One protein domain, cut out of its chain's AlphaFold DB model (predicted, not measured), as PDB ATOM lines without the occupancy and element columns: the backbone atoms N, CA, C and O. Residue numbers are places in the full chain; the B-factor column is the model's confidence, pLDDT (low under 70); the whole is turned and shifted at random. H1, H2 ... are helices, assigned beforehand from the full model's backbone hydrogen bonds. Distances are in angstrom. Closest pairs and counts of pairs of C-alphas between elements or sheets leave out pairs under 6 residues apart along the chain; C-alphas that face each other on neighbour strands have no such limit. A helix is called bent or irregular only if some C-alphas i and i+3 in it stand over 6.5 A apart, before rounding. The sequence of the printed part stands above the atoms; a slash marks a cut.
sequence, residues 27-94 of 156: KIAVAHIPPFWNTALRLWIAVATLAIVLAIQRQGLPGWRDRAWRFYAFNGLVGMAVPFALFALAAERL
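What this domain is: This is residues 27 to 94 of the 156 residues of the protein "DMT family transporter" of Phenylobacterium sp. 20VBR1 (UniProt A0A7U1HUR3). Two long helices make a narrow V: residues 35 to 39 of H1 meet H2b, the second arm of H2, and the link of residues 58 to 67 spans the open end. H2 is bent but runs nearly straight. The 68 printed residues hold two named helices, H1 then H2, and no named strand: all helix, loose, radius of gyration of the C-alphas 14.8 A, flat, spanning 42 by 24 by 13 A.

Where its parts are: Start at C-alpha 27, (32.629, -15.322, -9.264). Find C-alpha 35 at (24.884, -15.202, -3.625); H1 runs 33.2 A to residue 57. H2, residues 68 to 93, was assigned as one helix by its hydrogen bonds, but it is bent, with C-alphas 79 and 82 7.2 A apart; its arms are H2a, residues 68 to 79, 15.6 A, and H2b, residues 82 to 93, 17.4 A, which ends at C-alpha 93, (34.050, -9.023, -2.532).

How they stand to each other: Look at Pro 35 and Ala 88: H1 touches H2b there, closest C-alphas 4.9 A apart, with residues 35 to 39 alone. They run opposite ways at a shallow tilt of 34.7 degrees, only just short of steep. H1 and H2a are apart. H2a and H2b stand at a shallow tilt of 20 degrees. Every O i to N i+4 pair is within hydrogen-bond range in H1 and H2a, and 7 of 8 in H2b.

The domain as a whole: The farthest C-alphas, Arg 58 and Arg 93, are 43.9 A apart. The printed part has no cut, its one link between named helices is short, and no printed residue is under 70.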
ATOM      1  N   LYS A  27      32.387 -16.773  -9.186       87.50
ATOM      2  CA  LYS A  27      32.629 -15.322  -9.264       87.50
ATOM      3  C   LYS A  27      31.821 -14.665 -10.387       87.50
ATOM      4  O   LYS A  27      31.304 -13.572 -10.194       87.50
ATOM      5  N   ILE A  28      31.695 -15.343 -11.528       88.81
ATOM      6  CA  ILE A  28      30.877 -14.882 -12.658       88.81
ATOM      7  C   ILE A  28      29.386 -14.966 -12.303       88.81
ATOM      8  O   ILE A  28      28.642 -14.017 -12.524       88.81
ATOM      9  N   ALA A  29      28.942 -16.072 -11.704       87.62
ATOM     10  CA  ALA A  29      27.540 -16.277 -11.348       87.62
ATOM     11  C   ALA A  29      27.030 -15.233 -10.342       87.62
ATOM     12  O   ALA A  29      25.949 -14.679 -10.538       87.62
ATOM     13  N   VAL A  30      27.816 -14.915  -9.303       89.44
ATOM     14  CA  VAL A  30      27.417 -13.915  -8.294       89.44
ATOM     15  C   VAL A  30      27.411 -12.480  -8.823       89.44
ATOM     16  O   VAL A  30      26.855 -11.600  -8.177       89.44
ATOM     17  N   ALA A  31      27.984 -12.227 -10.006       87.50
ATOM     18  CA  ALA A  31      27.868 -10.932 -10.675       87.50
ATOM     19  C   ALA A  31      26.475 -10.709 -11.296       87.50
ATOM     20  O   ALA A  31      26.093  -9.570 -11.551       87.50
ATOM     21  N   HIS A  32      25.717 -11.785 -11.536       88.62
ATOM     22  CA  HIS A  32      24.397 -11.733 -12.172       88.62
ATOM     23  C   HIS A  32      23.260 -12.177 -11.249       88.62
ATOM     24  O   HIS A  32      22.112 -11.792 -11.460       88.62
ATOM     25  N   ILE A  33      23.556 -13.001 -10.243       88.88
ATOM     26  CA  ILE A  33      22.566 -13.615  -9.357       88.88
ATOM     27  C   ILE A  33      22.989 -13.378  -7.902       88.88
ATOM     28  O   ILE A  33      24.167 -13.549  -7.588       88.88
ATOM     29  N   PRO A  34      22.058 -13.066  -6.981       89.12
ATOM     30  CA  PRO A  34      22.388 -12.939  -5.566       89.12
ATOM     31  C   PRO A  34      23.087 -14.200  -5.013       89.12
ATOM     32  O   PRO A  34      22.660 -15.321  -5.319       89.12
ATOM     33  N   PRO A  35      24.102 -14.071  -4.138       85.75
ATOM     34  CA  PRO A  35      24.884 -15.202  -3.625       85.75
ATOM     35  C   PRO A  35      24.049 -16.312  -2.997       85.75
ATOM     36  O   PRO A  35      24.286 -17.499  -3.227       85.75
ATOM     37  N   PHE A  36      23.036 -15.920  -2.223       88.56
ATOM     38  CA  PHE A  36      22.134 -16.855  -1.563       88.56
ATOM     39  C   PHE A  36      21.305 -17.658  -2.564       88.56
ATOM     40  O   PHE A  36      21.073 -18.841  -2.337       88.56
ATOM     41  N   TRP A  37      20.921 -17.057  -3.694       89.38
ATOM     42  CA  TRP A  37      20.198 -17.747  -4.763       89.38
ATOM     43  C   TRP A  37      21.068 -18.786  -5.464       89.38
ATOM     44  O   TRP A  37      20.605 -19.897  -5.717       89.38
ATOM     45  N   ASN A  38      22.347 -18.481  -5.703       89.12
ATOM     46  CA  ASN A  38      23.294 -19.474  -6.213       89.12
ATOM     47  C   ASN A  38      23.420 -20.675  -5.255       89.12
ATOM     48  O   ASN A  38      23.382 -21.827  -5.693       89.12
ATOM     49  N   THR A  39      23.538 -20.429  -3.948       89.00
ATOM     50  CA  THR A  39      23.618 -21.517  -2.961       89.00
ATOM     51  C   THR A  39      22.306 -22.295  -2.867       89.00
ATOM     52  O   THR A  39      22.334 -23.524  -2.834       89.00
ATOM     53  N   ALA A  40      21.160 -21.613  -2.897       90.56
ATOM     54  CA  ALA A  40      19.850 -22.254  -2.896       90.56
ATOM     55  C   ALA A  40      19.674 -23.174  -4.111       90.56
ATOM     56  O   ALA A  40      19.276 -24.324  -3.945       90.56
ATOM     57  N   LEU A  41      20.041 -22.716  -5.312       91.06
ATOM     58  CA  LEU A  41      19.965 -23.524  -6.529       91.06
ATOM     59  C   LEU A  41      20.831 -24.787  -6.422       91.06
ATOM     60  O   LEU A  41      20.377 -25.878  -6.760       91.06
ATOM     61  N   ARG A  42      22.055 -24.661  -5.889       88.88
ATOM     62  CA  ARG A  42      22.943 -25.810  -5.638       88.88
ATOM     63  C   ARG A  42      22.310 -26.832  -4.694       88.88
ATOM     64  O   ARG A  42      22.383 -28.029  -4.964       88.88
ATOM     65  N   LEU A  43      21.681 -26.375  -3.611       91.62
ATOM     66  CA  LEU A  43      21.004 -27.256  -2.655       91.62
ATOM     67  C   LEU A  43      19.762 -27.912  -3.269       91.62
ATOM     68  O   LEU A  43      19.548 -29.100  -3.056       91.62
ATOM     69  N   TRP A  44      18.991 -27.189  -4.082       93.88
ATOM     70  CA  TRP A  44      17.850 -27.755  -4.807       93.88
ATOM     71  C   TRP A  44      18.266 -28.842  -5.795       93.88
ATOM     72  O   TRP A  44      17.634 -29.898  -5.834       93.88
ATOM     73  N   ILE A  45      19.356 -28.631  -6.539       93.19
ATOM     74  CA  ILE A  45      19.927 -29.660  -7.416       93.19
ATOM     75  C   ILE A  45      20.349 -30.877  -6.587       93.19
ATOM     76  O   ILE A  45      19.999 -31.997  -6.942       93.19
ATOM     77  N   ALA A  46      21.026 -30.671  -5.451       91.31
ATOM     78  CA  ALA A  46      21.432 -31.766  -4.570       91.31
ATOM     79  C   ALA A  46      20.227 -32.571  -4.047       91.31
ATOM     80  O   ALA A  46      20.260 -33.801  -4.071       91.31
ATOM     81  N   VAL A  47      19.148 -31.895  -3.635       93.12
ATOM     82  CA  VAL A  47      17.892 -32.532  -3.206       93.12
ATOM     83  C   VAL A  47      17.266 -33.330  -4.349       93.12
ATOM     84  O   VAL A  47      16.910 -34.489  -4.147       93.12
ATOM     85  N   ALA A  48      17.169 -32.752  -5.548       95.19
ATOM     86  CA  ALA A  48      16.607 -33.431  -6.713       95.19
ATOM     87  C   ALA A  48      17.426 -34.673  -7.097       95.19
ATOM     88  O   ALA A  48      16.865 -35.751  -7.291       95.19
ATOM     89  N   THR A  49      18.756 -34.555  -7.147       93.88
ATOM     90  CA  THR A  49      19.650 -35.687  -7.418       93.88
ATOM     91  C   THR A  49      19.505 -36.774  -6.358       93.88
ATOM     92  O   THR A  49      19.368 -37.945  -6.707       93.88
ATOM     93  N   LEU A  50      19.482 -36.408  -5.074       91.75
ATOM     94  CA  LEU A  50      19.324 -37.376  -3.991       91.75
ATOM     95  C   LEU A  50      17.964 -38.084  -4.057       91.75
ATOM     96  O   LEU A  50      17.910 -39.299  -3.889       91.75
ATOM     97  N   ALA A  51      16.886 -37.357  -4.361       92.19
ATOM     98  CA  ALA A  51      15.551 -37.927  -4.526       92.19
ATOM     99  C   ALA A  51      15.488 -38.922  -5.697       92.19
ATOM    100  O   ALA A  51      14.912 -40.001  -5.553       92.19
ATOM    101  N   ILE A  52      16.129 -38.603  -6.829       94.56
ATOM    102  CA  ILE A  52      16.240 -39.511  -7.982       94.56
ATOM    103  C   ILE A  52      17.008 -40.778  -7.595       94.56
ATOM    104  O   ILE A  52      16.550 -41.886  -7.867       94.56
ATOM    105  N   VAL A  53      18.158 -40.631  -6.932       93.81
ATOM    106  CA  VAL A  53      18.970 -41.772  -6.487       93.81
ATOM    107  C   VAL A  53      18.182 -42.655  -5.519       93.81
ATOM    108  O   VAL A  53      18.184 -43.876  -5.670       93.81
ATOM    109  N   LEU A  54      17.460 -42.052  -4.573       92.69
ATOM    110  CA  LEU A  54      16.623 -42.765  -3.612       92.69
ATOM    111  C   LEU A  54      15.498 -43.548  -4.312       92.69
ATOM    112  O   LEU A  54      15.267 -44.716  -3.992       92.69
ATOM    113  N   ALA A  55      14.853 -42.937  -5.310       92.06
ATOM    114  CA  ALA A  55      13.816 -43.578  -6.113       92.06
ATOM    115  C   ALA A  55      14.358 -44.773  -6.916       92.06
ATOM    116  O   ALA A  55      13.739 -45.839  -6.916       92.06
ATOM    117  N   ILE A  56      15.534 -44.634  -7.542       95.75
ATOM    118  CA  ILE A  56      16.195 -45.715  -8.294       95.75
ATOM    119  C   ILE A  56      16.596 -46.867  -7.364       95.75
ATOM    120  O   ILE A  56      16.380 -48.032  -7.694       95.75
ATOM    121  N   GLN A  57      17.151 -46.557  -6.189       94.00
ATOM    122  CA  GLN A  57      17.558 -47.566  -5.204       94.00
ATOM    123  C   GLN A  57      16.375 -48.167  -4.432       94.00
ATOM    124  O   GLN A  57      16.564 -49.125  -3.683       94.00
ATOM    125  N   ARG A  58      15.162 -47.625  -4.613       90.19
ATOM    126  CA  ARG A  58      13.930 -48.022  -3.906       90.19
ATOM    127  C   ARG A  58      14.098 -47.998  -2.383       90.19
ATOM    128  O   ARG A  58      13.499 -48.801  -1.672       90.19
ATOM    129  N   GLN A  59      14.929 -47.086  -1.886       85.31
ATOM    130  CA  GLN A  59      15.149 -46.899  -0.457       85.31
ATOM    131  C   GLN A  59      14.099 -45.932   0.102       85.31
ATOM    132  O   GLN A  59      13.737 -44.947  -0.533       85.31
ATOM    133  N   GLY A  60      13.573 -46.226   1.290       80.12
ATOM    134  CA  GLY A  60      12.671 -45.319   1.995       80.12
ATOM    135  C   GLY A  60      13.441 -44.229   2.740       80.12
ATOM    136  O   GLY A  60      14.590 -44.428   3.133       80.12
ATOM    137  N   LEU A  61      12.797 -43.086   2.975       83.50
ATOM    138  CA  LEU A  61      13.309 -42.107   3.932       83.50
ATOM    139  C   LEU A  61      13.166 -42.653   5.364       83.50
ATOM    140  O   LEU A  61      12.184 -43.345   5.654       83.50
ATOM    141  N   PRO A  62      14.093 -42.321   6.279       81.69
ATOM    142  CA  PRO A  62      13.902 -42.619   7.691       81.69
ATOM    143  C   PRO A  62      12.648 -41.913   8.210       81.69
ATOM    144  O   PRO A  62      12.293 -40.820   7.756       81.69
ATOM    145  N   GLY A  63      11.966 -42.534   9.175       83.88
ATOM    146  CA  GLY A  63      10.730 -41.989   9.732       83.88
ATOM    147  C   GLY A  63      10.917 -40.557  10.242       83.88
ATOM    148  O   GLY A  63      11.967 -40.207  10.767       83.88
ATOM    149  N   TRP A  64       9.893 -39.711  10.120       76.75
ATOM    150  CA  TRP A  64       9.965 -38.279  10.460       76.75
ATOM    151  C   TRP A  64      10.438 -37.965  11.890       76.75
ATOM    152  O   TRP A  64      10.951 -36.883  12.153       76.75
ATOM    153  N   ARG A  65      10.261 -38.905  12.827       79.94
ATOM    154  CA  ARG A  65      10.693 -38.782  14.231       79.94
ATOM    155  C   ARG A  65      12.079 -39.372  14.504       79.94
ATOM    156  O   ARG A  65      12.529 -39.349  15.647       79.94
ATOM    157  N   ASP A  66      12.742 -39.906  13.487       89.06
ATOM    158  CA  ASP A  66      14.073 -40.477  13.626       89.06
ATOM    159  C   ASP A  66      15.093 -39.382  13.972       89.06
ATOM    160  O   ASP A  66      15.130 -38.301  13.375       89.06
ATOM    161  N   ARG A  67      15.966 -39.677  14.938       86.69
ATOM    162  CA  ARG A  67      17.078 -38.805  15.324       86.69
ATOM    163  C   ARG A  67      18.055 -38.593  14.165       86.69
ATOM    164  O   ARG A  67      18.753 -37.576  14.163       86.69
ATOM    165  N   ALA A  68      18.072 -39.494  13.181       87.31
ATOM    166  CA  ALA A  68      18.829 -39.367  11.940       87.31
ATOM    167  C   ALA A  68      18.589 -38.019  11.239       87.31
ATOM    168  O   ALA A  68      19.545 -37.392  10.786       87.31
ATOM    169  N   TRP A  69      17.358 -37.491  11.262       89.25
ATOM    170  CA  TRP A  69      17.041 -36.186  10.669       89.25
ATOM    171  C   TRP A  69      17.820 -35.031  11.298       89.25
ATOM    172  O   TRP A  69      18.218 -34.110  10.587       89.25
ATOM    173  N   ARG A  70      18.114 -35.085  12.604       90.06
ATOM    174  CA  ARG A  70      18.961 -34.071  13.255       90.06
ATOM    175  C   ARG A  70      20.398 -34.139  12.757       90.06
ATOM    176  O   ARG A  70      21.004 -33.093  12.546       90.06
ATOM    177  N   PHE A  71      20.932 -35.343  12.553       88.94
ATOM    178  CA  PHE A  71      22.277 -35.521  12.010       88.94
ATOM    179  C   PHE A  71      22.357 -35.073  10.549       88.94
ATOM    180  O   PHE A  71      23.295 -34.366  10.195       88.94
ATOM    181  N   TYR A  72      21.357 -35.400   9.726       90.31
ATOM    182  CA  TYR A  72      21.297 -34.943   8.335       90.31
ATOM    183  C   TYR A  72      21.124 -33.432   8.227       90.31
ATOM    184  O   TYR A  72      21.828 -32.803   7.445       90.31
ATOM    185  N   ALA A  73      20.249 -32.832   9.039       90.81
ATOM    186  CA  ALA A  73      20.080 -31.384   9.074       90.81
ATOM    187  C   ALA A  73      21.376 -30.690   9.508       90.81
ATOM    188  O   ALA A  73      21.814 -29.746   8.855       90.81
ATOM    189  N   PHE A  74      22.034 -31.184  10.561       92.56
ATOM    190  CA  PHE A  74      23.313 -30.640  11.010       92.56
ATOM    191  C   PHE A  74      24.397 -30.774   9.934       92.56
ATOM    192  O   PHE A  74      25.069 -29.796   9.619       92.56
ATOM    193  N   ASN A  75      24.537 -31.954   9.327       90.38
ATOM    194  CA  ASN A  75      25.527 -32.195   8.282       90.38
ATOM    195  C   ASN A  75      25.253 -31.365   7.018       90.38
ATOM    196  O   ASN A  75      26.175 -30.760   6.485       90.38
ATOM    197  N   GLY A  76      23.998 -31.261   6.578       91.06
ATOM    198  CA  GLY A  76      23.617 -30.438   5.430       91.06
ATOM    199  C   GLY A  76      23.821 -28.944   5.682       91.06
ATOM    200  O   GLY A  76      24.304 -28.229   4.806       91.06
ATOM    201  N   LEU A  77      23.523 -28.461   6.892       92.81
ATOM    202  CA  LEU A  77      23.745 -27.063   7.258       92.81
ATOM    203  C   LEU A  77      25.236 -26.737   7.361       92.81
ATOM    204  O   LEU A  77      25.711 -25.823   6.690       92.81
ATOM    205  N   VAL A  78      25.976 -27.488   8.176       91.19
ATOM    206  CA  VAL A  78      27.383 -27.202   8.498       91.19
ATOM    207  C   VAL A  78      28.325 -27.629   7.377       91.19
ATOM    208  O   VAL A  78      29.309 -26.949   7.111       91.19
ATOM    209  N   GLY A  79      28.029 -28.737   6.701       88.19
ATOM    210  CA  GLY A  79      28.866 -29.291   5.638       88.19
ATOM    211  C   GLY A  79      28.617 -28.673   4.264       88.19
ATOM    212  O   GLY A  79      29.519 -28.681   3.431       88.19
ATOM    213  N   MET A  80      27.425 -28.119   4.014       90.00
ATOM    214  CA  MET A  80      27.060 -27.577   2.701       90.00
ATOM    215  C   MET A  80      26.476 -26.165   2.779       90.00
ATOM    216  O   MET A  80      27.099 -25.229   2.283       90.00
ATOM    217  N   ALA A  81      25.298 -25.974   3.374       90.94
ATOM    218  CA  ALA A  81      24.545 -24.728   3.216       90.94
ATOM    219  C   ALA A  81      25.315 -23.493   3.712       90.94
ATOM    220  O   ALA A  81      25.482 -22.529   2.964       90.94
ATOM    221  N   VAL A  82      25.826 -23.544   4.944       92.94
ATOM    222  CA  VAL A  82      26.609 -22.462   5.553       92.94
ATOM    223  C   VAL A  82      27.914 -22.214   4.791       92.94
ATOM    224  O   VAL A  82      28.105 -21.084   4.338       92.94
ATOM    225  N   PRO A  83      28.807 -23.205   4.578       90.38
ATOM    226  CA  PRO A  83      30.073 -22.943   3.903       90.38
ATOM    227  C   PRO A  83      29.876 -22.460   2.462       90.38
ATOM    228  O   PRO A  83      30.539 -21.508   2.058       90.38
ATOM    229  N   PHE A  84      28.944 -23.031   1.690       89.88
ATOM    230  CA  PHE A  84      28.705 -22.569   0.317       89.88
ATOM    231  C   PHE A  84      28.081 -21.170   0.261       89.88
ATOM    232  O   PHE A  84      28.443 -20.395  -0.626       89.88
ATOM    233  N   ALA A  85      27.205 -20.805   1.202       91.88
ATOM    234  CA  ALA A  85      26.712 -19.432   1.319       91.88
ATOM    235  C   ALA A  85      27.847 -18.453   1.643       91.88
ATOM    236  O   ALA A  85      27.960 -17.418   0.989       91.88
ATOM    237  N   LEU A  86      28.729 -18.805   2.583       92.19
ATOM    238  CA  LEU A  86      29.901 -17.996   2.918       92.19
ATOM    239  C   LEU A  86      30.858 -17.852   1.729       92.19
ATOM    240  O   LEU A  86      31.321 -16.747   1.466       92.19
ATOM    241  N   PHE A  87      31.103 -18.919   0.961       91.19
ATOM    242  CA  PHE A  87      31.903 -18.840  -0.266       91.19
ATOM    243  C   PHE A  87      31.262 -17.944  -1.328       91.19
ATOM    244  O   PHE A  87      31.974 -17.202  -2.002       91.19
ATOM    245  N   ALA A  88      29.938 -17.997  -1.487       90.44
ATOM    246  CA  ALA A  88      29.223 -17.146  -2.431       90.44
ATOM    247  C   ALA A  88      29.265 -15.667  -2.001       90.44
ATOM    248  O   ALA A  88      29.519 -14.801  -2.834       90.44
ATOM    249  N   LEU A  89      29.109 -15.375  -0.706       92.31
ATOM    250  CA  LEU A  89      29.270 -14.023  -0.151       92.31
ATOM    251  C   LEU A  89      30.709 -13.516  -0.301       92.31
ATOM    252  O   LEU A  89      30.944 -12.390  -0.739       92.31
ATOM    253  N   ALA A  90      31.691 -14.363   0.009       89.50
ATOM    254  CA  ALA A  90      33.098 -14.056  -0.208       89.50
ATOM    255  C   ALA A  90      33.383 -13.810  -1.695       89.50
ATOM    256  O   ALA A  90      34.148 -12.912  -2.030       89.50
ATOM    257  N   ALA A  91      32.724 -14.539  -2.600       89.44
ATOM    258  CA  ALA A  91      32.878 -14.341  -4.034       89.44
ATOM    259  C   ALA A  91      32.386 -12.968  -4.511       89.44
ATOM    260  O   ALA A  91      32.882 -12.511  -5.531       89.44
ATOM    261  N   GLU A  92      31.495 -12.256  -3.815       88.25
ATOM    262  CA  GLU A  92      31.148 -10.881  -4.216       88.25
ATOM    263  C   GLU A  92      32.358  -9.950  -4.079       88.25
ATOM    264  O   GLU A  92      32.717  -9.230  -5.012       88.25
ATOM    265  N   ARG A  93      33.044 -10.021  -2.935       84.81
ATOM    266  CA  ARG A  93      34.050  -9.023  -2.532       84.81
ATOM    267  C   ARG A  93      35.488  -9.464  -2.775       84.81
ATOM    268  O   ARG A  93      36.356  -8.622  -2.971       84.81
ATOM    269  N   LEU A  94      35.750 -10.768  -2.776       87.12
ATOM    270  CA  LEU A  94      37.090 -11.331  -2.898       87.12
ATOM    271  C   LEU A  94      37.322 -11.942  -4.292       87.12
ATOM    272  O   LEU A  94      36.376 -12.368  -4.967       87.12
TER     273      LEU A  94